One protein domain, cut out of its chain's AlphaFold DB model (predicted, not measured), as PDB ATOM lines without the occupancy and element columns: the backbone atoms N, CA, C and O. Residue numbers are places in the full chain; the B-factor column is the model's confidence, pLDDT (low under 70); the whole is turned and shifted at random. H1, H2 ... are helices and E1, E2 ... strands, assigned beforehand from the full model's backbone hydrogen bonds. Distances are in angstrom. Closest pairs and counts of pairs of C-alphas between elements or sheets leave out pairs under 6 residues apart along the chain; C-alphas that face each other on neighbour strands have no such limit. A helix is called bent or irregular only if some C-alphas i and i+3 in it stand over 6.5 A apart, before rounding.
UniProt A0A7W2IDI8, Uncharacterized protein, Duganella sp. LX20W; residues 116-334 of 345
ATOM      1  N   ALA A 116      35.914 -41.612  11.632       90.62
ATOM      2  CA  ALA A 116      36.006 -40.153  11.619       90.62
ATOM      3  C   ALA A 116      36.040 -39.592  10.188       90.62
ATOM      4  O   ALA A 116      35.365 -38.618   9.880       90.62
ATOM      5  N   PHE A 117      36.773 -40.239   9.276       92.06
ATOM      6  CA  PHE A 117      36.815 -39.801   7.881       92.06
ATOM      7  C   PHE A 117      35.528 -40.144   7.109       92.06
ATOM      8  O   PHE A 117      35.141 -39.406   6.206       92.06
ATOM      9  N   ASN A 118      34.833 -41.234   7.461       94.69
ATOM     10  CA  ASN A 118      33.494 -41.516   6.930       94.69
ATOM     11  C   ASN A 118      32.493 -40.425   7.341       94.69
ATOM     12  O   ASN A 118      31.696 -39.994   6.506       94.69
ATOM     13  N   ASP A 119      32.568 -39.955   8.589       94.88
ATOM     14  CA  ASP A 119      31.742 -38.855   9.084       94.88
ATOM     15  C   ASP A 119      32.039 -37.575   8.301       94.88
ATOM     16  O   ASP A 119      31.112 -36.922   7.843       94.88
ATOM     17  N   GLU A 120      33.312 -37.248   8.061       94.25
ATOM     18  CA  GLU A 120      33.694 -36.083   7.251       94.25
ATOM     19  C   GLU A 120      33.107 -36.118   5.829       94.25
ATOM     20  O   GLU A 120      32.615 -35.102   5.335       94.25
ATOM     21  N   VAL A 121      33.074 -37.286   5.177       96.06
ATOM     22  CA  VAL A 121      32.430 -37.440   3.860       96.06
ATOM     23  C   VAL A 121      30.922 -37.165   3.936       96.06
ATOM     24  O   VAL A 121      30.377 -36.500   3.054       96.06
ATOM     25  N   LEU A 122      30.240 -37.649   4.980       97.44
ATOM     26  CA  LEU A 122      28.809 -37.397   5.179       97.44
ATOM     27  C   LEU A 122      28.521 -35.932   5.527       97.44
ATOM     28  O   LEU A 122      27.600 -35.347   4.960       97.44
ATOM     29  N   LYS A 123      29.316 -35.316   6.407       97.25
ATOM     30  CA  LYS A 123      29.201 -33.890   6.750       97.25
ATOM     31  C   LYS A 123      29.363 -33.021   5.507       97.25
ATOM     32  O   LYS A 123      28.553 -32.124   5.285       97.25
ATOM     33  N   LEU A 124      30.349 -33.332   4.659       97.50
ATOM     34  CA  LEU A 124      30.545 -32.657   3.378       97.50
ATOM     35  C   LEU A 124      29.337 -32.841   2.453       97.50
ATOM     36  O   LEU A 124      28.868 -31.865   1.877       97.50
ATOM     37  N   LEU A 125      28.802 -34.063   2.335       98.12
ATOM     38  CA  LEU A 125      27.602 -34.329   1.535       98.12
ATOM     39  C   LEU A 125      26.411 -33.480   1.992       98.12
ATOM     40  O   LEU A 125      25.664 -32.992   1.151       98.12
ATOM     41  N   VAL A 126      26.231 -33.312   3.305       98.31
ATOM     42  CA  VAL A 126      25.119 -32.550   3.887       98.31
ATOM     43  C   VAL A 126      25.310 -31.039   3.732       98.31
ATOM     44  O   VAL A 126      24.379 -30.353   3.311       98.31
ATOM     45  N   ASN A 127      26.492 -30.511   4.051       97.81
ATOM     46  CA  ASN A 127      26.768 -29.072   3.963       97.81
ATOM     47  C   ASN A 127      26.800 -28.591   2.506       97.81
ATOM     48  O   ASN A 127      26.246 -27.542   2.181       97.81
ATOM     49  N   GLU A 128      27.362 -29.402   1.607       98.00
ATOM     50  CA  GLU A 128      27.548 -29.054   0.196       98.00
ATOM     51  C   GLU A 128      26.521 -29.715  -0.730       98.00
ATOM     52  O   GLU A 128      26.717 -29.772  -1.944       98.00
ATOM     53  N   ALA A 129      25.394 -30.201  -0.196       98.31
ATOM     54  CA  ALA A 129      24.375 -30.928  -0.958       98.31
ATOM     55  C   ALA A 129      23.890 -30.158  -2.203       98.31
ATOM     56  O   ALA A 129      23.670 -30.747  -3.264       98.31
ATOM     57  N   ALA A 130      23.750 -28.833  -2.095       98.06
ATOM     58  CA  ALA A 130      23.371 -27.980  -3.221       98.06
ATOM     59  C   ALA A 130      24.446 -27.964  -4.315       98.06
ATOM     60  O   ALA A 130      24.119 -28.124  -5.491       98.06
ATOM     61  N   VAL A 131      25.719 -27.846  -3.929       98.25
ATOM     62  CA  VAL A 131      26.862 -27.870  -4.850       98.25
ATOM     63  C   VAL A 131      26.997 -29.241  -5.500       98.25
ATOM     64  O   VAL A 131      27.163 -29.328  -6.715       98.25
ATOM     65  N   VAL A 132      26.862 -30.323  -4.724       98.31
ATOM     66  CA  VAL A 132      26.840 -31.699  -5.244       98.31
ATOM     67  C   VAL A 132      25.772 -31.816  -6.328       98.31
ATOM     68  O   VAL A 132      26.077 -32.231  -7.445       98.31
ATOM     69  N   ARG A 133      24.541 -31.379  -6.041       97.69
ATOM     70  CA  ARG A 133      23.421 -31.410  -6.988       97.69
ATOM     71  C   ARG A 133      23.686 -30.597  -8.260       97.69
ATOM     72  O   ARG A 133      23.348 -31.056  -9.350       97.69
ATOM     73  N   GLU A 134      24.313 -29.427  -8.157       96.31
ATOM     74  CA  GLU A 134      24.701 -28.617  -9.322       96.31
ATOM     75  C   GLU A 134      25.804 -29.278 -10.161       96.31
ATOM     76  O   GLU A 134      25.731 -29.285 -11.395       96.31
ATOM     77  N   VAL A 135      26.800 -29.894  -9.516       96.31
ATOM     78  CA  VAL A 135      27.849 -30.648 -10.215       96.31
ATOM     79  C   VAL A 135      27.244 -31.842 -10.946       96.31
ATOM     80  O   VAL A 135      27.571 -32.052 -12.111       96.31
ATOM     81  N   LEU A 136      26.320 -32.583 -10.325       95.62
ATOM     82  CA  LEU A 136      25.591 -33.663 -10.997       95.62
ATOM     83  C   LEU A 136      24.834 -33.141 -12.227       95.62
ATOM     84  O   LEU A 136      24.977 -33.691 -13.320       95.62
ATOM     85  N   ALA A 137      24.087 -32.043 -12.071       95.12
ATOM     86  CA  ALA A 137      23.246 -31.499 -13.133       95.12
ATOM     87  C   ALA A 137      24.032 -30.992 -14.349       95.12
ATOM     88  O   ALA A 137      23.636 -31.206 -15.497       95.12
ATOM     89  N   THR A 138      25.165 -30.338 -14.104       93.31
ATOM     90  CA  THR A 138      26.064 -29.850 -15.162       93.31
ATOM     91  C   THR A 138      26.860 -30.984 -15.807       93.31
ATOM     92  O   THR A 138      27.108 -30.963 -17.010       93.31
ATOM     93  N   THR A 139      27.217 -32.008 -15.031       92.25
ATOM     94  CA  THR A 139      27.965 -33.177 -15.508       92.25
ATOM     95  C   THR A 139      27.116 -34.083 -16.400       92.25
ATOM     96  O   THR A 139      27.578 -34.525 -17.454       92.25
ATOM     97  N   VAL A 140      25.873 -34.360 -15.997       93.69
ATOM     98  CA  VAL A 140      24.949 -35.229 -16.746       93.69
ATOM     99  C   VAL A 140      24.227 -34.467 -17.858       93.69
ATOM    100  O   VAL A 140      23.866 -35.067 -18.865       93.69
ATOM    101  N   GLY A 141      24.031 -33.155 -17.701       94.50
ATOM    102  CA  GLY A 141      23.245 -32.330 -18.622       94.50
ATOM    103  C   GLY A 141      21.733 -32.375 -18.366       94.50
ATOM    104  O   GLY A 141      20.949 -31.872 -19.165       94.50
ATOM    105  N   ILE A 142      21.311 -32.961 -17.243       95.25
ATOM    106  CA  ILE A 142      19.912 -33.091 -16.815       95.25
ATOM    107  C   ILE A 142      19.787 -32.470 -15.424       95.25
ATOM    108  O   ILE A 142      20.662 -32.643 -14.588       95.25
ATOM    109  N   GLY A 143      18.719 -31.728 -15.164       94.69
ATOM    110  CA  GLY A 143      18.400 -31.180 -13.856       94.69
ATOM    111  C   GLY A 143      18.069 -32.281 -12.851       94.69
ATOM    112  O   GLY A 143      17.371 -33.240 -13.168       94.69
ATOM    113  N   PHE A 144      18.549 -32.118 -11.622       95.00
ATOM    114  CA  PHE A 144      18.280 -33.035 -10.517       95.00
ATOM    115  C   PHE A 144      17.244 -32.396  -9.597       95.00
ATOM    116  O   PHE A 144      17.592 -31.716  -8.633       95.00
ATOM    117  N   GLY A 145      15.959 -32.564  -9.919       94.19
ATOM    118  CA  GLY A 145      14.883 -32.192  -9.000       94.19
ATOM    119  C   GLY A 145      14.949 -33.000  -7.698       94.19
ATOM    120  O   GLY A 145      15.587 -34.051  -7.652       94.19
ATOM    121  N   ASP A 146      14.259 -32.536  -6.651       94.69
ATOM    122  CA  ASP A 146      14.355 -33.128  -5.305       94.69
ATOM    123  C   ASP A 146      14.157 -34.645  -5.300       94.69
ATOM    124  O   ASP A 146      14.991 -35.343  -4.749       94.69
ATOM    125  N   ARG A 147      13.136 -35.167  -5.996       93.94
ATOM    126  CA  ARG A 147      12.857 -36.616  -6.040       93.94
ATOM    127  C   ARG A 147      13.992 -37.448  -6.641       93.94
ATOM    128  O   ARG A 147      14.229 -38.562  -6.193       93.94
ATOM    129  N   LEU A 148      14.656 -36.934  -7.678       96.06
ATOM    130  CA  LEU A 148      15.769 -37.634  -8.325       96.06
ATOM    131  C   LEU A 148      17.026 -37.559  -7.453       96.06
ATOM    132  O   LEU A 148      17.748 -38.538  -7.299       96.06
ATOM    133  N   PHE A 149      17.291 -36.399  -6.854       97.38
ATOM    134  CA  PHE A 149      18.425 -36.269  -5.946       97.38
ATOM    135  C   PHE A 149      18.227 -37.118  -4.679       97.38
ATOM    136  O   PHE A 149      19.148 -37.796  -4.235       97.38
ATOM    137  N   GLU A 150      17.004 -37.157  -4.157       96.25
ATOM    138  CA  GLU A 150      16.578 -38.006  -3.049       96.25
ATOM    139  C   GLU A 150      16.804 -39.495  -3.332       96.25
ATOM    140  O   GLU A 150      17.420 -40.180  -2.517       96.25
ATOM    141  N   SER A 151      16.371 -40.006  -4.493       95.00
ATOM    142  CA  SER A 151      16.563 -41.424  -4.836       95.00
ATOM    143  C   SER A 151      18.042 -41.809  -4.908       95.00
ATOM    144  O   SER A 151      18.425 -42.904  -4.482       95.00
ATOM    145  N   MET A 152      18.886 -40.895  -5.391       96.69
ATOM    146  CA  MET A 152      20.334 -41.083  -5.416       96.69
ATOM    147  C   MET A 152      20.949 -41.088  -4.018       96.69
ATOM    148  O   MET A 152      21.716 -41.997  -3.700       96.69
ATOM    149  N   LEU A 153      20.602 -40.103  -3.181       97.25
ATOM    150  CA  LEU A 153      21.078 -40.001  -1.798       97.25
ATOM    151  C   LEU A 153      20.708 -41.250  -1.001       97.25
ATOM    152  O   LEU A 153      21.578 -41.855  -0.375       97.25
ATOM    153  N   LYS A 154      19.443 -41.670  -1.095       94.88
ATOM    154  CA  LYS A 154      18.935 -42.885  -0.462       94.88
ATOM    155  C   LYS A 154      19.774 -44.100  -0.856       94.88
ATOM    156  O   LYS A 154      20.342 -44.755   0.009       94.88
ATOM    157  N   THR A 155      19.932 -44.344  -2.159       94.44
ATOM    158  CA  THR A 155      20.716 -45.480  -2.679       94.44
ATOM    159  C   THR A 155      22.156 -45.454  -2.165       94.44
ATOM    160  O   THR A 155      22.684 -46.468  -1.715       94.44
ATOM    161  N   PHE A 156      22.799 -44.290  -2.212       96.38
ATOM    162  CA  PHE A 156      24.197 -44.130  -1.830       96.38
ATOM    163  C   PHE A 156      24.435 -44.348  -0.332       96.38
ATOM    164  O   PHE A 156      25.412 -44.999   0.053       96.38
ATOM    165  N   ILE A 157      23.542 -43.822   0.509       96.31
ATOM    166  CA  ILE A 157      23.637 -43.906   1.969       96.31
ATOM    167  C   ILE A 157      23.234 -45.300   2.462       96.31
ATOM    168  O   ILE A 157      24.006 -45.914   3.196       96.31
ATOM    169  N   GLU A 158      22.092 -45.837   2.019       94.06
ATOM    170  CA  GLU A 158      21.592 -47.155   2.447       94.06
ATOM    171  C   GLU A 158      22.540 -48.292   2.051       94.06
ATOM    172  O   GLU A 158      22.733 -49.238   2.812       94.06
ATOM    173  N   GLN A 159      23.197 -48.188   0.892       94.50
ATOM    174  CA  GLN A 159      24.206 -49.162   0.466       94.50
ATOM    175  C   GLN A 159      25.596 -48.917   1.085       94.50
ATOM    176  O   GLN A 159      26.566 -49.571   0.697       94.50
ATOM    177  N   GLY A 160      25.736 -47.954   2.003       95.38
ATOM    178  CA  GLY A 160      26.991 -47.672   2.702       95.38
ATOM    179  C   GLY A 160      28.125 -47.176   1.800       95.38
ATOM    180  O   GLY A 160      29.293 -47.285   2.175       95.38
ATOM    181  N   ARG A 161      27.820 -46.630   0.613       95.75
ATOM    182  CA  ARG A 161      28.827 -46.288  -0.412       95.75
ATOM    183  C   ARG A 161      29.790 -45.198   0.040       95.75
ATOM    184  O   ARG A 161      30.950 -45.216  -0.354       95.75
ATOM    185  N   TYR A 162      29.350 -44.308   0.928       95.88
ATOM    186  CA  TYR A 162      30.188 -43.277   1.550       95.88
ATOM    187  C   TYR A 162      31.409 -43.838   2.309       95.88
ATOM    188  O   TYR A 162      32.407 -43.135   2.486       95.88
ATOM    189  N   ARG A 163      31.349 -45.110   2.732       95.81
ATOM    190  CA  ARG A 163      32.442 -45.806   3.424       95.81
ATOM    191  C   ARG A 163      33.474 -46.383   2.465       95.81
ATOM    192  O   ARG A 163      34.534 -46.791   2.914       95.81
ATOM    193  N   CYS A 164      33.196 -46.473   1.169       94.75
ATOM    194  CA  CYS A 164      34.116 -47.095   0.224       94.75
ATOM    195  C   CYS A 164      35.384 -46.244   0.041       94.75
ATOM    196  O   CYS A 164      35.307 -45.022  -0.094       94.75
ATOM    197  N   LYS A 165      36.557 -46.881  -0.066       92.00
ATOM    198  CA  LYS A 165      37.843 -46.196  -0.292       92.00
ATOM    199  C   LYS A 165      37.864 -45.372  -1.588       92.00
ATOM    200  O   LYS A 165      38.618 -44.410  -1.676       92.00
ATOM    201  N   GLY A 166      37.043 -45.726  -2.584       90.38
ATOM    202  CA  GLY A 166      36.895 -44.956  -3.824       90.38
ATOM    203  C   GLY A 166      36.177 -43.610  -3.663       90.38
ATOM    204  O   GLY A 166      36.272 -42.768  -4.558       90.38
ATOM    205  N   VAL A 167      35.479 -43.384  -2.544       93.19
ATOM    206  CA  VAL A 167      34.718 -42.159  -2.265       93.19
ATOM    207  C   VAL A 167      35.550 -41.212  -1.416       93.19
ATOM    208  O   VAL A 167      35.723 -41.434  -0.226       93.19
ATOM    209  N   MET A 168      36.046 -40.134  -2.005       90.88
ATOM    210  CA  MET A 168      36.840 -39.107  -1.331       90.88
ATOM    211  C   MET A 168      36.085 -37.773  -1.337       90.88
ATOM    212  O   MET A 168      35.297 -37.538  -2.255       90.88
ATOM    213  N   PRO A 169      36.368 -36.853  -0.396       92.25
ATOM    214  CA  PRO A 169      35.791 -35.511  -0.396       92.25
ATOM    215  C   PRO A 169      35.769 -34.824  -1.762       92.25
ATOM    216  O   PRO A 169      34.749 -34.298  -2.185       92.25
ATOM    217  N   SER A 170      36.875 -34.894  -2.495       89.31
ATOM    218  CA  SER A 170      37.059 -34.203  -3.766       89.31
ATOM    219  C   SER A 170      36.352 -34.817  -4.965       89.31
ATOM    220  O   SER A 170      36.096 -34.133  -5.957       89.31
ATOM    221  N   ASN A 171      36.013 -36.103  -4.894       91.31
ATOM    222  CA  ASN A 171      35.307 -36.796  -5.965       91.31
ATOM    223  C   ASN A 171      33.845 -37.098  -5.615       91.31
ATOM    224  O   ASN A 171      33.174 -37.756  -6.408       91.31
ATOM    225  N   LEU A 172      33.349 -36.609  -4.472       95.44
ATOM    226  CA  LEU A 172      32.060 -36.983  -3.895       95.44
ATOM    227  C   LEU A 172      30.875 -36.904  -4.883       95.44
ATOM    228  O   LEU A 172      30.135 -37.886  -4.957       95.44
ATOM    229  N   PRO A 173      30.702 -35.851  -5.712       96.19
ATOM    230  CA  PRO A 173      29.629 -35.843  -6.710       96.19
ATOM    231  C   PRO A 173      29.762 -36.968  -7.742       96.19
ATOM    232  O   PRO A 173      28.780 -37.606  -8.102       96.19
ATOM    233  N   PHE A 174      30.980 -37.253  -8.204       94.12
ATOM    234  CA  PHE A 174      31.229 -38.309  -9.189       94.12
ATOM    235  C   PHE A 174      31.096 -39.700  -8.573       94.12
ATOM    236  O   PHE A 174      30.631 -40.617  -9.242       94.12
ATOM    237  N   ALA A 175      31.468 -39.857  -7.301       94.31
ATOM    238  CA  ALA A 175      31.214 -41.067  -6.536       94.31
ATOM    239  C   ALA A 175      29.713 -41.318  -6.399       94.31
ATOM    240  O   ALA A 175      29.258 -42.408  -6.734       94.31
ATOM    241  N   LEU A 176      28.945 -40.309  -5.979       95.69
ATOM    242  CA  LEU A 176      27.490 -40.395  -5.907       95.69
ATOM    243  C   LEU A 176      26.915 -40.807  -7.267       95.69
ATOM    244  O   LEU A 176      26.183 -41.780  -7.347       95.69
ATOM    245  N   LEU A 177      27.337 -40.149  -8.345       93.94
ATOM    246  CA  LEU A 177      26.875 -40.435  -9.701       93.94
ATOM    247  C   LEU A 177      27.227 -41.843 -10.213       93.94
ATOM    248  O   LEU A 177      26.437 -42.456 -10.927       93.94
ATOM    249  N   TYR A 178      28.422 -42.341  -9.889       93.06
ATOM    250  CA  TYR A 178      28.888 -43.667 -10.298       93.06
ATOM    251  C   TYR A 178      28.189 -44.788  -9.528       93.06
ATOM    252  O   TYR A 178      27.836 -45.810 -10.109       93.06
ATOM    253  N   TRP A 179      28.022 -44.603  -8.218       92.44
ATOM    254  CA  TRP A 179      27.476 -45.620  -7.322       92.44
ATOM    255  C   TRP A 179      25.950 -45.631  -7.274       92.44
ATOM    256  O   TRP A 179      25.366 -46.550  -6.701       92.44
ATOM    257  N   THR A 180      25.292 -44.640  -7.869       88.50
ATOM    258  CA  THR A 180      23.854 -44.705  -8.096       88.50
ATOM    259  C   THR A 180      23.573 -45.604  -9.285       88.50
ATOM    260  O   THR A 180      24.046 -45.354 -10.393       88.50
ATOM    261  N   GLU A 181      22.772 -46.637  -9.045       87.44
ATOM    262  CA  GLU A 181      22.189 -47.470 -10.094       87.44
ATOM    263  C   GLU A 181      21.348 -46.621 -11.065       87.44
ATOM    264  O   GLU A 181      21.136 -45.427 -10.846       87.44
ATOM    265  N   SER A 182      20.841 -47.236 -12.135       92.00
ATOM    266  CA  SER A 182      19.995 -46.567 -13.135       92.00
ATOM    267  C   SER A 182      18.901 -45.685 -12.506       92.00
ATOM    268  O   SER A 182      18.164 -46.140 -11.629       92.00
ATOM    269  N   GLN A 183      18.789 -44.432 -12.957       94.81
ATOM    270  CA  GLN A 183      17.835 -43.450 -12.431       94.81
ATOM    271  C   GLN A 183      16.860 -42.975 -13.508       94.81
ATOM    272  O   GLN A 183      17.268 -42.622 -14.615       94.81
ATOM    273  N   TRP A 184      15.574 -42.885 -13.161       94.69
ATOM    274  CA  TRP A 184      14.530 -42.376 -14.055       94.69
ATOM    275  C   TRP A 184      14.591 -40.852 -14.207       94.69
ATOM    276  O   TRP A 184      14.706 -40.129 -13.219       94.69
ATOM    277  N   ILE A 185      14.447 -40.363 -15.442       96.00
ATOM    278  CA  ILE A 185      14.595 -38.932 -15.775       96.00
ATOM    279  C   ILE A 185      13.380 -38.293 -16.444       96.00
ATOM    280  O   ILE A 185      13.397 -37.098 -16.735       96.00
ATOM    281  N   THR A 186      12.301 -39.041 -16.673       94.88
ATOM    282  CA  THR A 186      11.057 -38.452 -17.185       94.88
ATOM    283  C   THR A 186      10.529 -37.394 -16.208       94.88
ATOM    284  O   THR A 186      10.481 -37.614 -14.997       94.88
ATOM    285  N   GLY A 187      10.157 -36.227 -16.731       94.19
ATOM    286  CA  GLY A 187       9.736 -35.058 -15.960       94.19
ATOM    287  C   GLY A 187      10.879 -34.156 -15.477       94.19
ATOM    288  O   GLY A 187      10.596 -33.056 -15.000       94.19
ATOM    289  N   GLN A 188      12.146 -34.572 -15.609       96.12
ATOM    290  CA  GLN A 188      13.298 -33.689 -15.382       96.12
ATOM    291  C   GLN A 188      13.483 -32.722 -16.557       96.12
ATOM    292  O   GLN A 188      12.872 -32.879 -17.611       96.12
ATOM    293  N   TYR A 189      14.344 -31.723 -16.381       95.44
ATOM    294  CA  TYR A 189      14.652 -30.729 -17.410       95.44
ATOM    295  C   TYR A 189      16.067 -30.924 -17.933       95.44
ATOM    296  O   TYR A 189      16.947 -31.281 -17.158       95.44
ATOM    297  N   VAL A 190      16.330 -30.634 -19.202       94.06
ATOM    298  CA  VAL A 190      17.715 -30.474 -19.665       94.06
ATOM    299  C   VAL A 190      18.308 -29.235 -18.992       94.06
ATOM    300  O   VAL A 190      17.662 -28.188 -18.902       94.06
ATOM    301  N   SER A 191      19.505 -29.368 -18.415       87.94
ATOM    302  CA  SER A 191      20.019 -28.383 -17.452       87.94
ATOM    303  C   SER A 191      20.404 -27.053 -18.108       87.94
ATOM    304  O   SER A 191      20.222 -25.990 -17.511       87.94
ATOM    305  N   SER A 192      20.842 -27.074 -19.366       86.38
ATOM    306  CA  SER A 192      21.282 -25.900 -20.124       86.38
ATOM    307  C   SER A 192      21.088 -26.118 -21.623       86.38
ATOM    308  O   SER A 192      21.226 -27.238 -22.100       86.38
ATOM    309  N   GLU A 193      20.878 -25.032 -22.370       78.62
ATOM    310  CA  GLU A 193      20.859 -25.022 -23.845       78.62
ATOM    311  C   GLU A 193      22.173 -25.538 -24.460       78.62
ATOM    312  O   GLU A 193      22.211 -26.004 -25.595       78.62
ATOM    313  N   LYS A 194      23.265 -25.526 -23.683       83.56
ATOM    314  CA  LYS A 194      24.557 -26.109 -24.073       83.56
ATOM    315  C   LYS A 194      24.531 -27.639 -24.198       83.56
ATOM    316  O   LYS A 194      25.528 -28.209 -24.628       83.56
ATOM    317  N   HIS A 195      23.435 -28.294 -23.810       86.44
ATOM    318  CA  HIS A 195      23.251 -29.748 -23.874       86.44
ATOM    319  C   HIS A 195      22.289 -30.173 -24.993       86.44
ATOM    320  O   HIS A 195      21.559 -31.160 -24.863       86.44
ATOM    321  N   ILE A 196      22.301 -29.434 -26.106       89.56
ATOM    322  CA  ILE A 196      21.460 -29.670 -27.286       89.56
ATOM    323  C   ILE A 196      21.569 -31.103 -27.826       89.56
ATOM    324  O   ILE A 196      20.624 -31.631 -28.408       89.56
ATOM    325  N   GLU A 197      22.707 -31.771 -27.633       94.00
ATOM    326  CA  GLU A 197      22.900 -33.154 -28.059       94.00
ATOM    327  C   GLU A 197      22.004 -34.143 -27.298       94.00
ATOM    328  O   GLU A 197      21.567 -35.137 -27.878       94.00
ATOM    329  N   ILE A 198      21.695 -33.856 -26.028       94.81
ATOM    330  CA  ILE A 198      20.775 -34.657 -25.212       94.81
ATOM    331  C   ILE A 198      19.340 -34.407 -25.673       94.81
ATOM    332  O   ILE A 198      18.598 -35.363 -25.883       94.81
ATOM    333  N   GLU A 199      18.968 -33.144 -25.893       94.56
ATOM    334  CA  GLU A 199      17.637 -32.775 -26.397       94.56
ATOM    335  C   GLU A 199      17.345 -33.453 -27.737       94.56
ATOM    336  O   GLU A 199      16.311 -34.099 -27.890       94.56
ATOM    337  N   ARG A 200      18.294 -33.395 -28.681       95.38
ATOM    338  CA  ARG A 200      18.177 -34.064 -29.985       95.38
ATOM    339  C   ARG A 200      18.022 -35.574 -29.849       95.38
ATOM    340  O   ARG A 200      17.208 -36.164 -30.551       95.38
ATOM    341  N   ALA A 201      18.791 -36.208 -28.965       96.81
ATOM    342  CA  ALA A 201      18.675 -37.646 -28.742       96.81
ATOM    343  C   ALA A 201      17.306 -38.032 -28.157       96.81
ATOM    344  O   ALA A 201      16.744 -39.054 -28.544       96.81
ATOM    345  N   ILE A 202      16.756 -37.206 -27.261       96.81
ATOM    346  CA  ILE A 202      15.435 -37.425 -26.667       96.81
ATOM    347  C   ILE A 202      14.322 -37.179 -27.690       96.81
ATOM    348  O   ILE A 202      13.424 -38.010 -27.785       96.81
ATOM    349  N   GLU A 203      14.375 -36.111 -28.490       95.44
ATOM    350  CA  GLU A 203      13.346 -35.835 -29.511       95.44
ATOM    351  C   GLU A 203      13.305 -36.926 -30.594       95.44
ATOM    352  O   GLU A 203      12.231 -37.299 -31.063       95.44
ATOM    353  N   ASN A 204      14.466 -37.502 -30.926       96.12
ATOM    354  CA  ASN A 204      14.588 -38.621 -31.864       96.12
ATOM    355  C   ASN A 204      14.253 -39.993 -31.247       96.12
ATOM    356  O   ASN A 204      14.246 -40.992 -31.966       96.12
ATOM    357  N   SER A 205      14.004 -40.075 -29.936       96.62
ATOM    358  CA  SER A 205      13.656 -41.341 -29.277       96.62
ATOM    359  C   SER A 205      12.271 -41.840 -29.696       96.62
ATOM    360  O   SER A 205      11.457 -41.086 -30.241       96.62
ATOM    361  N   GLN A 206      11.968 -43.116 -29.448       96.12
ATOM    362  CA  GLN A 206      10.709 -43.696 -29.907       96.12
ATOM    363  C   GLN A 206       9.519 -43.165 -29.098       96.12
ATOM    364  O   GLN A 206       8.522 -42.747 -29.693       96.12
ATOM    365  N   HIS A 207       9.634 -43.123 -27.769       97.00
ATOM    366  CA  HIS A 207       8.535 -42.843 -26.842       97.00
ATOM    367  C   HIS A 207       8.722 -41.573 -26.000       97.00
ATOM    368  O   HIS A 207       7.791 -41.195 -25.282       97.00
ATOM    369  N   PHE A 208       9.867 -40.893 -26.085       97.62
ATOM    370  CA  PHE A 208      10.138 -39.649 -25.356       97.62
ATOM    371  C   PHE A 208      10.362 -38.468 -26.291       97.62
ATOM    372  O   PHE A 208      10.539 -38.619 -27.498       97.62
ATOM    373  N   CYS A 209      10.253 -37.276 -25.723       96.94
ATOM    374  CA  CYS A 209      10.327 -36.020 -26.447       96.94
ATOM    375  C   CYS A 209      10.491 -34.839 -25.478       96.94
ATOM    376  O   CYS A 209      10.276 -34.983 -24.273       96.94
ATOM    377  N   MET A 210      10.798 -33.655 -25.992       95.94
ATOM    378  CA  MET A 210      10.970 -32.426 -25.223       95.94
ATOM    379  C   MET A 210       9.678 -31.587 -25.183       95.94
ATOM    380  O   MET A 210       9.059 -31.307 -26.203       95.94
ATOM    381  N   SER A 211       9.230 -31.161 -24.004       92.31
ATOM    382  CA  SER A 211       8.173 -30.154 -23.829       92.31
ATOM    383  C   SER A 211       8.811 -28.889 -23.258       92.31
ATOM    384  O   SER A 211       9.129 -28.817 -22.069       92.31
ATOM    385  N   GLY A 212       9.133 -27.930 -24.132       89.50
ATOM    386  CA  GLY A 212      10.139 -26.915 -23.804       89.50
ATOM    387  C   GLY A 212      11.468 -27.601 -23.472       89.50
ATOM    388  O   GLY A 212      11.935 -28.434 -24.240       89.50
ATOM    389  N   ARG A 213      12.040 -27.330 -22.291       90.00
ATOM    390  CA  ARG A 213      13.224 -28.060 -21.792       90.00
ATOM    391  C   ARG A 213      12.893 -29.286 -20.937       90.00
ATOM    392  O   ARG A 213      13.812 -29.916 -20.419       90.00
ATOM    393  N   GLN A 214      11.616 -29.597 -20.712       95.06
ATOM    394  CA  GLN A 214      11.219 -30.744 -19.897       95.06
ATOM    395  C   GLN A 214      11.224 -32.027 -20.725       95.06
ATOM    396  O   GLN A 214      10.693 -32.068 -21.827       95.06
ATOM    397  N   ILE A 215      11.761 -33.101 -20.163       96.38
ATOM    398  CA  ILE A 215      11.699 -34.441 -20.734       96.38
ATOM    399  C   ILE A 215      10.292 -34.998 -20.489       96.38
ATOM    400  O   ILE A 215       9.899 -35.219 -19.343       96.38
ATOM    401  N   SER A 216       9.545 -35.259 -21.556       96.50
ATOM    402  CA  SER A 216       8.180 -35.794 -21.522       96.50
ATOM    403  C   SER A 216       8.088 -37.117 -22.284       96.50
ATOM    404  O   SER A 216       8.960 -37.442 -23.092       96.50
ATOM    405  N   SER A 217       7.025 -37.885 -22.049       97.00
ATOM    406  CA  SER A 217       6.667 -38.989 -22.940       97.00
ATOM    407  C   SER A 217       5.749 -38.499 -24.058       97.00
ATOM    408  O   SER A 217       4.912 -37.613 -23.852       97.00
ATOM    409  N   LYS A 218       5.870 -39.101 -25.244       96.81
ATOM    410  CA  LYS A 218       4.969 -38.821 -26.372       96.81
ATOM    411  C   LYS A 218       3.525 -39.184 -26.027       96.81
ATOM    412  O   LYS A 218       2.630 -38.397 -26.289       96.81
ATOM    413  N   HIS A 219       3.324 -40.278 -25.285       95.69
ATOM    414  CA  HIS A 219       2.018 -40.655 -24.725       95.69
ATOM    415  C   HIS A 219       1.367 -39.521 -23.920       95.69
ATOM    416  O   HIS A 219       0.186 -39.228 -24.102       95.69
ATOM    417  N   TRP A 220       2.130 -38.851 -23.049       95.62
ATOM    418  CA  TRP A 220       1.606 -37.720 -22.283       95.62
ATOM    419  C   TRP A 220       1.293 -36.518 -23.179       95.62
ATOM    420  O   TRP A 220       0.231 -35.914 -23.042       95.62
ATOM    421  N   ARG A 221       2.179 -36.208 -24.133       94.62
ATOM    422  CA  ARG A 221       1.983 -35.125 -25.111       94.62
ATOM    423  C   ARG A 221       0.701 -35.339 -25.930       94.62
ATOM    424  O   ARG A 221      -0.076 -34.399 -26.113       94.62
ATOM    425  N   ASP A 222       0.442 -36.567 -26.363       94.56
ATOM    426  CA  ASP A 222      -0.750 -36.926 -27.133       94.56
ATOM    427  C   ASP A 222      -2.022 -36.766 -26.291       94.56
ATOM    428  O   ASP A 222      -2.998 -36.168 -26.746       94.56
ATOM    429  N   LYS A 223      -1.992 -37.198 -25.020       94.25
ATOM    430  CA  LYS A 223      -3.096 -36.967 -24.073       94.25
ATOM    431  C   LYS A 223      -3.362 -35.485 -23.823       94.25
ATOM    432  O   LYS A 223      -4.521 -35.085 -23.792       94.25
ATOM    433  N   GLN A 224      -2.319 -34.669 -23.670       94.00
ATOM    434  CA  GLN A 224      -2.459 -33.215 -23.530       94.00
ATOM    435  C   GLN A 224      -3.115 -32.591 -24.764       94.00
ATOM    436  O   GLN A 224      -4.004 -31.753 -24.634       94.00
ATOM    437  N   SER A 225      -2.716 -33.048 -25.949       93.75
ATOM    438  CA  SER A 225      -3.237 -32.552 -27.223       93.75
ATOM    439  C   SER A 225      -4.705 -32.945 -27.423       93.75
ATOM    440  O   SER A 225      -5.522 -32.109 -27.809       93.75
ATOM    441  N   ALA A 226      -5.066 -34.189 -27.089       94.44
ATOM    442  CA  ALA A 226      -6.449 -34.663 -27.106       94.44
ATOM    443  C   ALA A 226      -7.324 -33.910 -26.092       94.44
ATOM    444  O   ALA A 226      -8.396 -33.430 -26.448       94.44
ATOM    445  N   ALA A 227      -6.844 -33.722 -24.859       94.25
ATOM    446  CA  ALA A 227      -7.584 -32.996 -23.831       94.25
ATOM    447  C   ALA A 227      -7.834 -31.528 -24.208       94.25
ATOM    448  O   ALA A 227      -8.937 -31.021 -24.007       94.25
ATOM    449  N   ALA A 228      -6.841 -30.864 -24.812       93.88
ATOM    450  CA  ALA A 228      -6.980 -29.499 -25.312       93.88
ATOM    451  C   ALA A 228      -8.018 -29.398 -26.443       93.88
ATOM    452  O   ALA A 228      -8.843 -28.484 -26.437       93.88
ATOM    453  N   ARG A 229      -8.011 -30.351 -27.386       95.56
ATOM    454  CA  ARG A 229      -8.993 -30.419 -28.481       95.56
ATOM    455  C   ARG A 229     -10.408 -30.664 -27.960       95.56
ATOM    456  O   ARG A 229     -11.343 -29.988 -28.380       95.56
ATOM    457  N   ASP A 230     -10.546 -31.598 -27.026       95.56
ATOM    458  CA  ASP A 230     -11.839 -32.081 -26.541       95.56
ATOM    459  C   ASP A 230     -12.345 -31.270 -25.325       95.56
ATOM    460  O   ASP A 230     -13.404 -31.560 -24.775       95.56
ATOM    461  N   LYS A 231     -11.594 -30.236 -24.902       93.81
ATOM    462  CA  LYS A 231     -11.854 -29.382 -23.725       93.81
ATOM    463  C   LYS A 231     -12.091 -30.178 -22.439       93.81
ATOM    464  O   LYS A 231     -12.904 -29.798 -21.596       93.81
ATOM    465  N   THR A 232     -11.374 -31.286 -22.283       94.75
ATOM    466  CA  THR A 232     -11.464 -32.131 -21.092       94.75
ATOM    467  C   THR A 232     -10.375 -31.768 -20.083       94.75
ATOM    468  O   THR A 232      -9.281 -31.338 -20.461       94.75
ATOM    469  N   PRO A 233     -10.650 -31.907 -18.776       92.69
ATOM    470  CA  PRO A 233      -9.648 -31.646 -17.756       92.69
ATOM    471  C   PRO A 233      -8.543 -32.708 -17.804       92.69
ATOM    472  O   PRO A 233      -8.809 -33.908 -17.889       92.69
ATOM    473  N   LEU A 234      -7.290 -32.263 -17.700       92.62
ATOM    474  CA  LEU A 234      -6.153 -33.163 -17.518       92.62
ATOM    475  C   LEU A 234      -6.100 -33.694 -16.077       92.62
ATOM    476  O   LEU A 234      -6.501 -32.993 -15.144       92.62
ATOM    477  N   PRO A 235      -5.565 -34.910 -15.865       90.75
ATOM    478  CA  PRO A 235      -5.318 -35.410 -14.521       90.75
ATOM    479  C   PRO A 235      -4.311 -34.516 -13.785       90.75
ATOM    480  O   PRO A 235      -3.424 -33.908 -14.382       90.75
ATOM    481  N   SER A 236      -4.412 -34.500 -12.455       88.81
ATOM    482  CA  SER A 236      -3.545 -33.703 -11.574       88.81
ATOM    483  C   SER A 236      -2.081 -34.152 -11.570       88.81
ATOM    484  O   SER A 236      -1.203 -33.414 -11.124       88.81
ATOM    485  N   ARG A 237      -1.801 -35.366 -12.053       89.31
ATOM    486  CA  ARG A 237      -0.449 -35.892 -12.243       89.31
ATOM    487  C   ARG A 237      -0.246 -36.292 -13.702       89.31
ATOM    488  O   ARG A 237      -1.159 -36.878 -14.282       89.31
ATOM    489  N   PRO A 238       0.952 -36.056 -14.265       91.25
ATOM    490  CA  PRO A 238       1.281 -36.545 -15.592       91.25
ATOM    491  C   PRO A 238       1.160 -38.066 -15.682       91.25
ATOM    492  O   PRO A 238       1.696 -38.794 -14.841       91.25
ATOM    493  N   ASP A 239       0.494 -38.537 -16.731       93.38
ATOM    494  CA  ASP A 239       0.529 -39.936 -17.132       93.38
ATOM    495  C   ASP A 239       1.645 -40.127 -18.156       93.38
ATOM    496  O   ASP A 239       1.469 -39.871 -19.344       93.38
ATOM    497  N   TRP A 240       2.802 -40.585 -17.686       92.56
ATOM    498  CA  TRP A 240       3.958 -40.825 -18.545       92.56
ATOM    499  C   TRP A 240       3.816 -42.063 -19.442       92.56
ATOM    500  O   TRP A 240       4.661 -42.272 -20.313       92.56
ATOM    501  N   GLY A 241       2.766 -42.871 -19.279       92.94
ATOM    502  CA  GLY A 241       2.588 -44.120 -20.013       92.94
ATOM    503  C   GLY A 241       3.490 -45.257 -19.505       92.94
ATOM    504  O   GLY A 241       4.046 -45.180 -18.402       92.94
ATOM    505  N   PRO A 242       3.635 -46.349 -20.281       94.06
ATOM    506  CA  PRO A 242       4.295 -47.577 -19.827       94.06
ATOM    507  C   PRO A 242       5.820 -47.582 -20.038       94.06
ATOM    508  O   PRO A 242       6.519 -48.442 -19.502       94.06
ATOM    509  N   HIS A 243       6.355 -46.637 -20.811       95.75
ATOM    510  CA  HIS A 243       7.784 -46.539 -21.107       95.75
ATOM    511  C   HIS A 243       8.510 -45.734 -20.027       95.75
ATOM    512  O   HIS A 243       7.914 -44.898 -19.338       95.75
ATOM    513  N   ARG A 244       9.814 -45.962 -19.871       94.94
ATOM    514  CA  ARG A 244      10.659 -45.175 -18.966       94.94
ATOM    515  C   ARG A 244      11.942 -44.741 -19.654       94.94
ATOM    516  O   ARG A 244      12.508 -45.498 -20.435       94.94
ATOM    517  N   LEU A 245      12.403 -43.538 -19.331       96.75
ATOM    518  CA  LEU A 245      13.709 -43.047 -19.742       96.75
ATOM    519  C   LEU A 245      14.610 -42.982 -18.514       96.75
ATOM    520  O   LEU A 245      14.213 -42.408 -17.495       96.75
ATOM    521  N   ALA A 246      15.800 -43.565 -18.615       96.19
ATOM    522  CA  ALA A 246      16.777 -43.587 -17.539       96.19
ATOM    523  C   ALA A 246      18.141 -43.073 -17.983       96.19
ATOM    524  O   ALA A 246      18.472 -43.120 -19.168       96.19
ATOM    525  N   PHE A 247      18.949 -42.650 -17.014       95.44
ATOM    526  CA  PHE A 247      20.396 -42.600 -17.176       95.44
ATOM    527  C   PHE A 247      21.074 -43.643 -16.292       95.44
ATOM    528  O   PHE A 247      20.599 -43.949 -15.200       95.44
ATOM    529  N   PHE A 248      22.232 -44.128 -16.730       93.81
ATOM    530  CA  PHE A 248      23.160 -44.858 -15.871       93.81
ATOM    531  C   PHE A 248      24.612 -44.543 -16.243       93.81
ATOM    532  O   PHE A 248      24.906 -44.085 -17.355       93.81
ATOM    533  N   MET A 249      25.525 -44.810 -15.307       92.69
ATOM    534  CA  MET A 249      26.967 -44.717 -15.533       92.69
ATOM    535  C   MET A 249      27.558 -46.086 -15.855       92.69
ATOM    536  O   MET A 249      27.311 -47.079 -15.173       92.69
ATOM    537  N   GLY A 250      28.364 -46.151 -16.912       84.81
ATOM    538  CA  GLY A 250      29.084 -47.362 -17.285       84.81
ATOM    539  C   GLY A 250      30.011 -47.833 -16.162       84.81
ATOM    540  O   GLY A 250      30.735 -47.038 -15.565       84.81
ATOM    541  N   LYS A 251      30.042 -49.151 -15.918       70.81
ATOM    542  CA  LYS A 251      30.828 -49.761 -14.825       70.81
ATOM    543  C   LYS A 251      32.337 -49.513 -14.930       70.81
ATOM    544  O   LYS A 251      33.030 -49.553 -13.915       70.81
ATOM    545  N   ARG A 252      32.852 -49.262 -16.142       72.69
ATOM    546  CA  ARG A 252      34.261 -48.921 -16.380       72.69
ATOM    547  C   ARG A 252      34.493 -47.432 -16.139       72.69
ATOM    548  O   ARG A 252      34.096 -46.597 -16.948       72.69
ATOM    549  N   VAL A 253      35.212 -47.136 -15.063       76.38
ATOM    550  CA  VAL A 253      35.895 -45.855 -14.875       76.38
ATOM    551  C   VAL A 253      37.298 -46.013 -15.432       76.38
ATOM    552  O   VAL A 253      38.046 -46.894 -15.009       76.38
ATOM    553  N   VAL A 254      37.647 -45.188 -16.409       75.19
ATOM    554  CA  VAL A 254      38.977 -45.206 -17.007       75.19
ATOM    555  C   VAL A 254      39.780 -44.079 -16.389       75.19
ATOM    556  O   VAL A 254      39.394 -42.907 -16.411       75.19
ATOM    557  N   ARG A 255      40.913 -44.457 -15.814       70.69
ATOM    558  CA  ARG A 255      41.861 -43.519 -15.237       70.69
ATOM    559  C   ARG A 255      42.591 -42.784 -16.355       70.69
ATOM    560  O   ARG A 255      43.061 -43.423 -17.291       70.69
ATOM    561  N   GLY A 256      42.683 -41.466 -16.237       64.50
ATOM    562  CA  GLY A 256      43.501 -40.672 -17.148       64.50
ATOM    563  C   GLY A 256      44.986 -40.748 -16.786       64.50
ATOM    564  O   GLY A 256      45.348 -40.829 -15.605       64.50
ATOM    565  N   ASP A 257      45.852 -40.725 -17.796       66.38
ATOM    566  CA  ASP A 257      47.267 -40.407 -17.620       66.38
ATOM    567  C   ASP A 257      47.474 -38.901 -17.368       66.38
ATOM    568  O   ASP A 257      47.631 -38.096 -18.285       66.38
ATOM    569  N   GLU A 258      47.513 -38.512 -16.094       59.41
ATOM    570  CA  GLU A 258      47.764 -37.121 -15.691       59.41
ATOM    571  C   GLU A 258      49.103 -36.562 -16.193       59.41
ATOM    572  O   GLU A 258      49.201 -35.352 -16.379       59.41
ATOM    573  N   ARG A 259      50.121 -37.397 -16.473       58.53
ATOM    574  CA  ARG A 259      51.380 -36.904 -17.070       58.53
ATOM    575  C   ARG A 259      51.174 -36.415 -18.503       58.53
ATOM    576  O   ARG A 259      51.941 -35.583 -18.974       58.53
ATOM    577  N   LYS A 260      50.135 -36.922 -19.167       56.88
ATOM    578  CA  LYS A 260      49.660 -36.494 -20.488       56.88
ATOM    579  C   LYS A 260      48.461 -35.540 -20.397       56.88
ATOM    580  O   LYS A 260      47.848 -35.237 -21.414       56.88
ATOM    581  N   GLY A 261      48.098 -35.085 -19.193       61.84
ATOM    582  CA  GLY A 261      46.939 -34.220 -18.962       61.84
ATOM    583  C   GLY A 261      45.580 -34.918 -19.104       61.84
ATOM    584  O   GLY A 261      44.544 -34.252 -19.135       61.84
ATOM    585  N   GLU A 262      45.542 -36.250 -19.186       65.12
ATOM    586  CA  GLU A 262      44.287 -36.984 -19.303       65.12
ATOM    587  C   GLU A 262      43.554 -37.043 -17.957       65.12
ATOM    588  O   GLU A 262      44.107 -37.407 -16.917       65.12
ATOM    589  N   LYS A 263      42.259 -36.726 -17.994       75.56
ATOM    590  CA  LYS A 263      41.358 -36.789 -16.839       75.56
ATOM    591  C   LYS A 263      40.755 -38.186 -16.668       75.56
ATOM    592  O   LYS A 263      40.607 -38.947 -17.630       75.56
ATOM    593  N   ASN A 264      40.334 -38.494 -15.442       82.75
ATOM    594  CA  ASN A 264      39.490 -39.661 -15.192       82.75
ATOM    595  C   ASN A 264      38.196 -39.526 -15.989       82.75
ATOM    596  O   ASN A 264      37.703 -38.415 -16.181       82.75
ATOM    597  N   HIS A 265      37.634 -40.639 -16.449       87.69
ATOM    598  CA  HIS A 265      36.381 -40.591 -17.181       87.69
ATOM    599  C   HIS A 265      35.470 -41.789 -16.949       87.69
ATOM    600  O   HIS A 265      35.914 -42.897 -16.655       87.69
ATOM    601  N   MET A 266      34.179 -41.536 -17.125       90.88
ATOM    602  CA  MET A 266      33.094 -42.513 -17.101       90.88
ATOM    603  C   MET A 266      32.168 -42.285 -18.300       90.88
ATOM    604  O   MET A 266      32.228 -41.242 -18.956       90.88
ATOM    605  N   THR A 267      31.326 -43.263 -18.619       93.56
ATOM    606  CA  THR A 267      30.384 -43.162 -19.740       93.56
ATOM    607  C   THR A 267      28.965 -43.012 -19.219       93.56
ATOM    608  O   THR A 267      28.424 -43.951 -18.646       93.56
ATOM    609  N   LEU A 268      28.351 -41.863 -19.476       95.25
ATOM    610  CA  LEU A 268      26.912 -41.673 -19.339       95.25
ATOM    611  C   LEU A 268      26.208 -42.363 -20.500       95.25
ATOM    612  O   LEU A 268      26.593 -42.172 -21.654       95.25
ATOM    613  N   THR A 269      25.159 -43.121 -20.201       96.00
ATOM    614  CA  THR A 269      24.239 -43.655 -21.208       96.00
ATOM    615  C   THR A 269      22.809 -43.302 -20.823       96.00
ATOM    616  O   THR A 269      22.429 -43.501 -19.671       96.00
ATOM    617  N   LEU A 270      22.024 -42.808 -21.783       96.81
ATOM    618  CA  LEU A 270      20.570 -42.709 -21.646       96.81
ATOM    619  C   LEU A 270      19.917 -43.904 -22.325       96.81
ATOM    620  O   LEU A 270      20.263 -44.228 -23.465       96.81
ATOM    621  N   THR A 271      18.979 -44.543 -21.634       96.62
ATOM    622  CA  THR A 271      18.277 -45.730 -22.118       96.62
ATOM    623  C   THR A 271      16.775 -45.562 -22.063       96.62
ATOM    624  O   THR A 271      16.203 -45.107 -21.073       96.62
ATOM    625  N   GLU A 272      16.135 -45.998 -23.137       96.19
ATOM    626  CA  GLU A 272      14.695 -46.106 -23.266       96.19
ATOM    627  C   GLU A 272      14.249 -47.536 -22.940       96.19
ATOM    628  O   GLU A 272      14.642 -48.501 -23.593       96.19
ATOM    629  N   HIS A 273      13.425 -47.673 -21.907       95.62
ATOM    630  CA  HIS A 273      12.896 -48.938 -21.410       95.62
ATOM    631  C   HIS A 273      11.439 -49.084 -21.842       95.62
ATOM    632  O   HIS A 273      10.556 -48.350 -21.384       95.62
ATOM    633  N   THR A 274      11.172 -50.043 -22.728       93.44
ATOM    634  CA  THR A 274       9.822 -50.291 -23.239       93.44
ATOM    635  C   THR A 274       9.003 -51.110 -22.254       93.44
ATOM    636  O   THR A 274       9.488 -52.117 -21.748       93.44
ATOM    637  N   ASN A 275       7.770 -50.682 -21.956       90.75
ATOM    638  CA  ASN A 275       6.879 -51.356 -20.999       90.75
ATOM    639  C   ASN A 275       7.566 -51.704 -19.668       90.75
ATOM    640  O   ASN A 275       7.410 -52.806 -19.145       90.75
ATOM    641  N   ASN A 276       8.382 -50.771 -19.165       82.56
ATOM    642  CA  ASN A 276       9.164 -50.914 -17.940       82.56
ATOM    643  C   ASN A 276      10.061 -52.172 -17.891       82.56
ATOM    644  O   ASN A 276      10.346 -52.699 -16.815       82.56
ATOM    645  N   LYS A 277      10.507 -52.677 -19.051       89.19
ATOM    646  CA  LYS A 277      11.434 -53.810 -19.119       89.19
ATOM    647  C   LYS A 277      12.778 -53.469 -18.455       89.19
ATOM    648  O   LYS A 277      13.248 -52.336 -18.586       89.19
ATOM    649  N   PRO A 278      13.460 -54.446 -17.824       84.25
ATOM    650  CA  PRO A 278      14.762 -54.216 -17.189       84.25
ATOM    651  C   PRO A 278      15.843 -53.775 -18.181       84.25
ATOM    652  O   PRO A 278      16.717 -52.979 -17.852       84.25
ATOM    653  N   THR A 279      15.775 -54.273 -19.415       87.94
ATOM    654  CA  THR A 279      16.702 -53.934 -20.494       87.94
ATOM    655  C   THR A 279      16.178 -52.741 -21.284       87.94
ATOM    656  O   THR A 279      15.055 -52.788 -21.793       87.94
ATOM    657  N   GLY A 280      16.996 -51.699 -21.410       89.81
ATOM    658  CA  GLY A 280      16.679 -50.514 -22.201       89.81
ATOM    659  C   GLY A 280      17.553 -50.391 -23.448       89.81
ATOM    660  O   GLY A 280      18.691 -50.863 -23.474       89.81
ATOM    661  N   ASN A 281      17.025 -49.721 -24.467       94.44
ATOM    662  CA  ASN A 281      17.742 -49.397 -25.694       94.44
ATOM    663  C   ASN A 281      18.509 -48.080 -25.506       94.44
ATOM    664  O   ASN A 281      17.900 -47.086 -25.103       94.44
ATOM    665  N   PRO A 282      19.827 -48.032 -25.761       96.12
ATOM    666  CA  PRO A 282      20.591 -46.803 -25.612       96.12
ATOM    667  C   PRO A 282      20.215 -45.798 -26.703       96.12
ATOM    668  O   PRO A 282      20.323 -46.109 -27.885       96.12
ATOM    669  N   ILE A 283      19.843 -44.584 -26.302       97.00
ATOM    670  CA  ILE A 283      19.518 -43.482 -27.227       97.00
ATOM    671  C   ILE A 283      20.612 -42.410 -27.263       97.00
ATOM    672  O   ILE A 283      20.711 -41.641 -28.214       97.00
ATOM    673  N   TYR A 284      21.456 -42.357 -26.230       96.44
ATOM    674  CA  TYR A 284      22.533 -41.380 -26.111       96.44
ATOM    675  C   TYR A 284      23.683 -41.939 -25.279       96.44
ATOM    676  O   TYR A 284      23.456 -42.641 -24.291       96.44
ATOM    677  N   LYS A 285      24.920 -41.605 -25.658       95.69
ATOM    678  CA  LYS A 285      26.131 -41.936 -24.900       95.69
ATOM    679  C   LYS A 285      27.094 -40.759 -24.897       95.69
ATOM    680  O   LYS A 285      27.363 -40.181 -25.947       95.69
ATOM    681  N   LYS A 286      27.668 -40.453 -23.733       93.31
ATOM    682  CA  LYS A 286      28.665 -39.388 -23.566       93.31
ATOM    683  C   LYS A 286      29.801 -39.839 -22.669       93.31
ATOM    684  O   LYS A 286      29.580 -40.415 -21.606       93.31
ATOM    685  N   LYS A 287      31.028 -39.521 -23.071       92.12
ATOM    686  CA  LYS A 287      32.191 -39.603 -22.187       92.12
ATOM    687  C   LYS A 287      32.203 -38.378 -21.271       92.12
ATOM    688  O   LYS A 287      32.268 -37.248 -21.746       92.12
ATOM    689  N   ILE A 288      32.155 -38.615 -19.966       89.69
ATOM    690  CA  ILE A 288      32.263 -37.596 -18.924       89.69
ATOM    691  C   ILE A 288      33.669 -37.662 -18.354       89.69
ATOM    692  O   ILE A 288      34.046 -38.674 -17.767       89.69
ATOM    693  N   SER A 289      34.421 -36.578 -18.508       88.69
ATOM    694  CA  SER A 289      35.745 -36.420 -17.910       88.69
ATOM    695  C   SER A 289      35.650 -35.619 -16.614       88.69
ATOM    696  O   SER A 289      34.996 -34.577 -16.575       88.69
ATOM    697  N   TYR A 290      36.341 -36.059 -15.566       86.88
ATOM    698  CA  TYR A 290      36.362 -35.395 -14.269       86.88
ATOM    699  C   TYR A 290      37.755 -35.380 -13.635       86.88
ATOM    700  O   TYR A 290      38.611 -36.218 -13.921       86.88
ATOM    701  N   SER A 291      37.982 -34.403 -12.762       83.94
ATOM    702  CA  SER A 291      39.165 -34.323 -11.906       83.94
ATOM    703  C   SER A 291      38.749 -34.036 -10.469       83.94
ATOM    704  O   SER A 291      37.633 -33.578 -10.215       83.94
ATOM    705  N   ASN A 292      39.664 -34.274  -9.534       80.50
ATOM    706  CA  ASN A 292      39.421 -34.014  -8.120       80.50
ATOM    707  C   ASN A 292      39.218 -32.513  -7.810       80.50
ATOM    708  O   ASN A 292      38.561 -32.181  -6.836       80.50
ATOM    709  N   ASN A 293      39.656 -31.600  -8.687       84.06
ATOM    710  CA  ASN A 293      39.466 -30.153  -8.499       84.06
ATOM    711  C   ASN A 293      38.095 -29.637  -8.960       84.06
ATOM    712  O   ASN A 293      37.742 -28.500  -8.652       84.06
ATOM    713  N   HIS A 294      37.301 -30.436  -9.683       89.25
ATOM    714  CA  HIS A 294      35.987 -29.982 -10.153       89.25
ATOM    715  C   HIS A 294      35.060 -29.602  -8.990       89.25
ATOM    716  O   HIS A 294      34.457 -28.531  -9.022       89.25
ATOM    717  N   PHE A 295      34.961 -30.446  -7.962       93.81
ATOM    718  CA  PHE A 295      34.065 -30.190  -6.837       93.81
ATOM    719  C   PHE A 295      34.552 -29.055  -5.912       93.81
ATOM    720  O   PHE A 295      33.762 -28.148  -5.663       93.81
ATOM    721  N   PRO A 296      35.837 -28.982  -5.510       91.69
ATOM    722  CA  PRO A 296      36.372 -27.833  -4.767       91.69
ATOM    723  C   PRO A 296      36.168 -26.494  -5.480       91.69
ATOM    724  O   PRO A 296      35.843 -25.480  -4.862       91.69
ATOM    725  N   ASN A 297      36.333 -26.472  -6.803       92.00
ATOM    726  CA  ASN A 297      36.112 -25.260  -7.589       92.00
ATOM    727  C   ASN A 297      34.626 -24.893  -7.671       92.00
ATOM    728  O   ASN A 297      34.305 -23.705  -7.668       92.00
ATOM    729  N   ALA A 298      33.733 -25.887  -7.702       95.69
ATOM    730  CA  ALA A 298      32.294 -25.668  -7.629       95.69
ATOM    731  C   ALA A 298      31.871 -25.101  -6.264       95.69
ATOM    732  O   ALA A 298      31.086 -24.158  -6.241       95.69
ATOM    733  N   ILE A 299      32.446 -25.587  -5.156       95.94
ATOM    734  CA  ILE A 299      32.216 -25.027  -3.812       95.94
ATOM    735  C   ILE A 299      32.651 -23.559  -3.786       95.94
ATOM    736  O   ILE A 299      31.853 -22.682  -3.479       95.94
ATOM    737  N   ARG A 300      33.879 -23.248  -4.230       94.25
ATOM    738  CA  ARG A 300      34.365 -21.855  -4.287       94.25
ATOM    739  C   ARG A 300      33.501 -20.956  -5.173       94.25
ATOM    740  O   ARG A 300      33.283 -19.795  -4.843       94.25
ATOM    741  N   ALA A 301      33.015 -21.463  -6.305       95.25
ATOM    742  CA  ALA A 301      32.076 -20.727  -7.146       95.25
ATOM    743  C   ALA A 301      30.735 -20.481  -6.442       95.25
ATOM    744  O   ALA A 301      30.175 -19.398  -6.589       95.25
ATOM    745  N   PHE A 302      30.249 -21.454  -5.671       96.75
ATOM    746  CA  PHE A 302      29.036 -21.326  -4.875       96.75
ATOM    747  C   PHE A 302      29.197 -20.273  -3.772       96.75
ATOM    748  O   PHE A 302      28.361 -19.379  -3.682       96.75
ATOM    749  N   GLU A 303      30.306 -20.294  -3.026       95.19
ATOM    750  CA  GLU A 303      30.599 -19.279  -2.001       95.19
ATOM    751  C   GLU A 303      30.721 -17.872  -2.589       95.19
ATOM    752  O   GLU A 303      30.185 -16.915  -2.038       95.19
ATOM    753  N   ARG A 304      31.344 -17.731  -3.767       95.88
ATOM    754  CA  ARG A 304      31.394 -16.437  -4.467       95.88
ATOM    755  C   ARG A 304      30.013 -15.905  -4.854       95.88
ATOM    756  O   ARG A 304      29.862 -14.697  -4.985       95.88
ATOM    757  N   ARG A 305      29.023 -16.772  -5.088       95.94
ATOM    758  CA  ARG A 305      27.632 -16.340  -5.311       95.94
ATOM    759  C   ARG A 305      26.951 -15.975  -3.997       95.94
ATOM    760  O   ARG A 305      26.271 -14.962  -3.947       95.94
ATOM    761  N   MET A 306      27.201 -16.725  -2.923       94.12
ATOM    762  CA  MET A 306      26.730 -16.377  -1.575       94.12
ATOM    763  C   MET A 306      27.245 -15.012  -1.096       94.12
ATOM    764  O   MET A 306      26.520 -14.295  -0.418       94.12
ATOM    765  N   SER A 307      28.468 -14.622  -1.472       94.56
ATOM    766  CA  SER A 307      29.035 -13.317  -1.101       94.56
ATOM    767  C   SER A 307      28.463 -12.130  -1.884       94.56
ATOM    768  O   SER A 307      28.769 -10.985  -1.557       94.56
ATOM    769  N   LYS A 308      27.678 -12.376  -2.940       96.31
ATOM    770  CA  LYS A 308      27.060 -11.326  -3.754       96.31
ATOM    771  C   LYS A 308      25.643 -11.036  -3.254       96.31
ATOM    772  O   LYS A 308      24.810 -11.944  -3.304       96.31
ATOM    773  N   PRO A 309      25.331  -9.805  -2.812       95.19
ATOM    774  CA  PRO A 309      24.028  -9.474  -2.236       95.19
ATOM    775  C   PRO A 309      22.828  -9.861  -3.113       95.19
ATOM    776  O   PRO A 309      21.810 -10.318  -2.599       95.19
ATOM    777  N   GLU A 310      22.954  -9.724  -4.432       96.19
ATOM    778  CA  GLU A 310      21.896 -10.006  -5.403       96.19
ATOM    779  C   GLU A 310      21.627 -11.506  -5.628       96.19
ATOM    780  O   GLU A 310      20.519 -11.871  -6.017       96.19
ATOM    781  N   GLU A 311      22.603 -12.381  -5.359       94.94
ATOM    782  CA  GLU A 311      22.481 -13.841  -5.529       94.94
ATOM    783  C   GLU A 311      22.334 -14.588  -4.187       94.94
ATOM    784  O   GLU A 311      21.914 -15.753  -4.166       94.94
ATOM    785  N   ALA A 312      22.671 -13.942  -3.063       94.62
ATOM    786  CA  ALA A 312      22.807 -14.575  -1.752       94.62
ATOM    787  C   ALA A 312      21.527 -15.278  -1.282       94.62
ATOM    788  O   ALA A 312      21.576 -16.447  -0.907       94.62
ATOM    789  N   ALA A 313      20.371 -14.610  -1.351       95.75
ATOM    790  CA  ALA A 313      19.113 -15.161  -0.841       95.75
ATOM    791  C   ALA A 313      18.677 -16.434  -1.593       95.75
ATOM    792  O   ALA A 313      18.301 -17.435  -0.978       95.75
ATOM    793  N   GLU A 314      18.766 -16.433  -2.928       96.00
ATOM    794  CA  GLU A 314      18.431 -17.611  -3.737       96.00
ATOM    795  C   GLU A 314      19.445 -18.744  -3.516       96.00
ATOM    796  O   GLU A 314      19.078 -19.921  -3.414       96.00
ATOM    797  N   THR A 315      20.729 -18.397  -3.424       96.38
ATOM    798  CA  THR A 315      21.815 -19.360  -3.216       96.38
ATOM    799  C   THR A 315      21.705 -20.023  -1.837       96.38
ATOM    800  O   THR A 315      21.801 -21.251  -1.737       96.38
ATOM    801  N   LEU A 316      21.363 -19.253  -0.801       96.50
ATOM    802  CA  LEU A 316      21.088 -19.748   0.544       96.50
ATOM    803  C   LEU A 316      19.880 -20.690   0.560       96.50
ATOM    804  O   LEU A 316      19.956 -21.805   1.077       96.50
ATOM    805  N   ALA A 317      18.779 -20.307  -0.093       96.62
ATOM    806  CA  ALA A 317      17.596 -21.157  -0.192       96.62
ATOM    807  C   ALA A 317      17.911 -22.507  -0.869       96.62
ATOM    808  O   ALA A 317      17.414 -23.558  -0.443       96.62
ATOM    809  N   LYS A 318      18.778 -22.514  -1.894       96.50
ATOM    810  CA  LYS A 318      19.269 -23.750  -2.528       96.50
ATOM    811  C   LYS A 318      20.087 -24.601  -1.556       96.50
ATOM    812  O   LYS A 318      19.843 -25.812  -1.514       96.50
ATOM    813  N   ARG A 319      21.008 -23.989  -0.795       97.50
ATOM    814  CA  ARG A 319      21.820 -24.645   0.250       97.50
ATOM    815  C   ARG A 319      20.930 -25.311   1.291       97.50
ATOM    816  O   ARG A 319      21.001 -26.529   1.437       97.50
ATOM    817  N   ILE A 320      20.017 -24.560   1.905       97.81
ATOM    818  CA  ILE A 320      19.109 -25.067   2.942       97.81
ATOM    819  C   ILE A 320      18.233 -26.202   2.399       97.81
ATOM    820  O   ILE A 320      18.110 -27.249   3.034       97.81
ATOM    821  N   ARG A 321      17.624 -26.042   1.216       97.19
ATOM    822  CA  ARG A 321      16.716 -27.057   0.651       97.19
ATOM    823  C   ARG A 321      17.426 -28.381   0.373       97.19
ATOM    824  O   ARG A 321      16.928 -29.434   0.765       97.19
ATOM    825  N   ALA A 322      18.568 -28.341  -0.315       97.88
ATOM    826  CA  ALA A 322      19.324 -29.555  -0.621       97.88
ATOM    827  C   ALA A 322      19.967 -30.154   0.640       97.88
ATOM    828  O   ALA A 322      19.983 -31.375   0.793       97.88
ATOM    829  N   GLY A 323      20.447 -29.300   1.548       98.00
ATOM    830  CA  GLY A 323      21.038 -29.693   2.822       98.00
ATOM    831  C   GLY A 323      20.046 -30.426   3.718       98.00
ATOM    832  O   GLY A 323      20.345 -31.529   4.167       98.00
ATOM    833  N   LYS A 324      18.831 -29.889   3.905       97.88
ATOM    834  CA  LYS A 324      17.755 -30.553   4.667       97.88
ATOM    835  C   LYS A 324      17.425 -31.933   4.110       97.88
ATOM    836  O   LYS A 324      17.268 -32.880   4.880       97.88
ATOM    837  N   LEU A 325      17.363 -32.055   2.783       97.25
ATOM    838  CA  LEU A 325      17.131 -33.337   2.127       97.25
ATOM    839  C   LEU A 325      18.256 -34.326   2.457       97.25
ATOM    840  O   LEU A 325      17.974 -35.379   3.016       97.25
ATOM    841  N   ALA A 326      19.520 -33.976   2.204       97.81
ATOM    842  CA  ALA A 326      20.660 -34.843   2.515       97.81
ATOM    843  C   ALA A 326      20.749 -35.197   4.011       97.81
ATOM    844  O   ALA A 326      20.974 -36.356   4.364       97.81
ATOM    845  N   TYR A 327      20.510 -34.226   4.894       97.62
ATOM    846  CA  TYR A 327      20.549 -34.426   6.338       97.62
ATOM    847  C   TYR A 327      19.478 -35.404   6.816       97.62
ATOM    848  O   TYR A 327      19.775 -36.249   7.654       97.62
ATOM    849  N   SER A 328      18.266 -35.369   6.251       96.44
ATOM    850  CA  SER A 328      17.203 -36.316   6.621       96.44
ATOM    851  C   SER A 328      17.612 -37.786   6.440       96.44
ATOM    852  O   SER A 328      17.208 -38.635   7.233       96.44
ATOM    853  N   TYR A 329      18.486 -38.071   5.469       95.88
ATOM    854  CA  TYR A 329      19.031 -39.407   5.221       95.88
ATOM    855  C   TYR A 329      20.297 -39.704   6.030       95.88
ATOM    856  O   TYR A 329      20.503 -40.842   6.439       95.88
ATOM    857  N   ALA A 330      21.146 -38.706   6.278       96.62
ATOM    858  CA  ALA A 330      22.438 -38.903   6.937       96.62
ATOM    859  C   ALA A 330      22.406 -38.735   8.466       96.62
ATOM    860  O   ALA A 330      23.326 -39.198   9.135       96.62
ATOM    861  N   LYS A 331      21.377 -38.093   9.039       96.12
ATOM    862  CA  LYS A 331      21.333 -37.685  10.457       96.12
ATOM    863  C   LYS A 331      21.641 -38.822  11.432       96.12
ATOM    864  O   LYS A 331      22.422 -38.630  12.349       96.12
ATOM    865  N   HIS A 332      21.069 -40.003  11.209       95.94
ATOM    866  CA  HIS A 332      21.251 -41.175  12.076       95.94
ATOM    867  C   HIS A 332      22.654 -41.812  11.997       95.94
ATOM    868  O   HIS A 332      22.945 -42.746  12.738       95.94
ATOM    869  N   LEU A 333      23.500 -41.353  11.070       96.44
ATOM    870  CA  LEU A 333      24.873 -41.823  10.866       96.44
ATOM    871  C   LEU A 333      25.915 -40.808  11.343       96.44
ATOM    872  O   LEU A 333      27.106 -41.104  11.292       96.44
ATOM    873  N   LEU A 334      25.483 -39.610  11.733       95.81
ATOM    874  CA  LEU A 334      26.346 -38.511  12.143       95.81
ATOM    875  C   LEU A 334      26.343 -38.384  13.673       95.81
ATOM    876  O   LEU A 334      25.364 -38.777  14.307       95.81
TER     877      LEU A 334
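Overview. This is residues 116 to 334 of the 345 residues of an uncharacterized protein of Duganella sp. LX20W (UniProt A0A7W2IDI8). A cluster of crossed helices, H1, H2, H3, H4, H7 and H8, with H2 in its middle, meets one face of a three-stranded sheet, E3 E4 E5, mainly through H4. H5 covers the same face farther along, the other face bears no named helix, and beyond H5 the small hairpin E1 E2 leads into H6, which reaches outward at one end of the long axis; the loop of residues 250 to 263 reaches to the other end. The printed part has 219 residues, with eight named helices and five named strands in the order H1 H2 H3 H4 H5 E1 E2 H6 E3 E4 E5 H7 H8; both sheets are antiparallel. The class is mixed, helices and strands, and the whole is compact, with a radius of gyration of the C-alphas of 18.7 A and spans of 60 by 41 by 34 A.

Arrangement. H1, residues 116 to 127, touches H8, residues 309 to 333, opposite ways at a steep tilt of 42 degrees; the closest C-alphas, of Val 126 and Gly 323, are 5.1 A apart. H2, residues 129 to 140, is about perpendicular to H8 at 81 degrees and touches it with residues 129 to 133 alone; the C-alphas of Ala 130 and Arg 319 are closest, at 5.1 A. With residues 132 to 136 alone H2 touches H4, residues 169 to 179, the same way at a steep tilt of 56 degrees; the closest C-alphas are those of Val 132 and Pro 173, 5.2 A. With residues 131 to 135 alone H2 touches H7, residues 294 to 306, opposite ways at a steep tilt of 57 degrees; the closest C-alphas are those of Val 131 and Ile 299, 6.2 A. H3, residues 146 to 158, touches H8 the same way at a tilt of 36 degrees, only just steep; the C-alphas of Lys 154 and Tyr 329 are closest, at 6.7 A. E3, residues 244 to 249, E4, residues 264 to 273, and E5, residues 281 to 290, form a meander, each strand the antiparallel neighbour of the one before; N 246 and O 271 are 2.9 A apart, and N 268 and O 286 2.9 A, within hydrogen-bond range. H4 and H5, residues 193 to 203, are on the same face of this sheet, two layers in all, at heights over the sheet of 7.1 A and 10.3 A. H4 is over none of the strands, while H5 runs along them, at 5 degrees to E5 on the local plane. H2 only grazes the sheet, with residues 139 to 140. E1, residues 208 to 211, and E2, residues 214 to 217, form an antiparallel hairpin, with N 209 and O 216 2.9 A apart. H6, residues 218 to 230, touches no helix. Every O i to N i+4 pair is within hydrogen-bond range in H1, H2, H3, H6 and H7; the counts are 5 of 7 in H4, 5 of 7 in H5 and 16 of 21 in H8.

Along the chain. H1 begins at C-alpha 116, (36.006, -40.153, 11.619). H6 is 18.1 A long and ends at C-alpha 230, (-11.839, -32.081, -26.541). E4 measures 28.8 A and E5 25.9 A; E5 bends by 55 degrees at residue 284. H7 is 18.6 A long. H8 is 34.9 A long, has a kink of 49 degrees near residue 327 and ends at C-alpha 333, (24.873, -41.823, 10.866). Three helices are irregular: C-alphas 170 and 173 in H4 are 8.2 A apart, 194 and 197 in H5 8.3 A, and 310 and 313 in H8 7.4 A.

Size, cuts and confidence. The two C-alphas farthest apart are those of Asp 230 and Arg 259, 64.1 A. The printed part has no cut. The links H4 to H5, H6 to E3 and E3 to E4 are long. The mean pLDDT of the printed part is 92.4, and residues 256 to 262 are under 70.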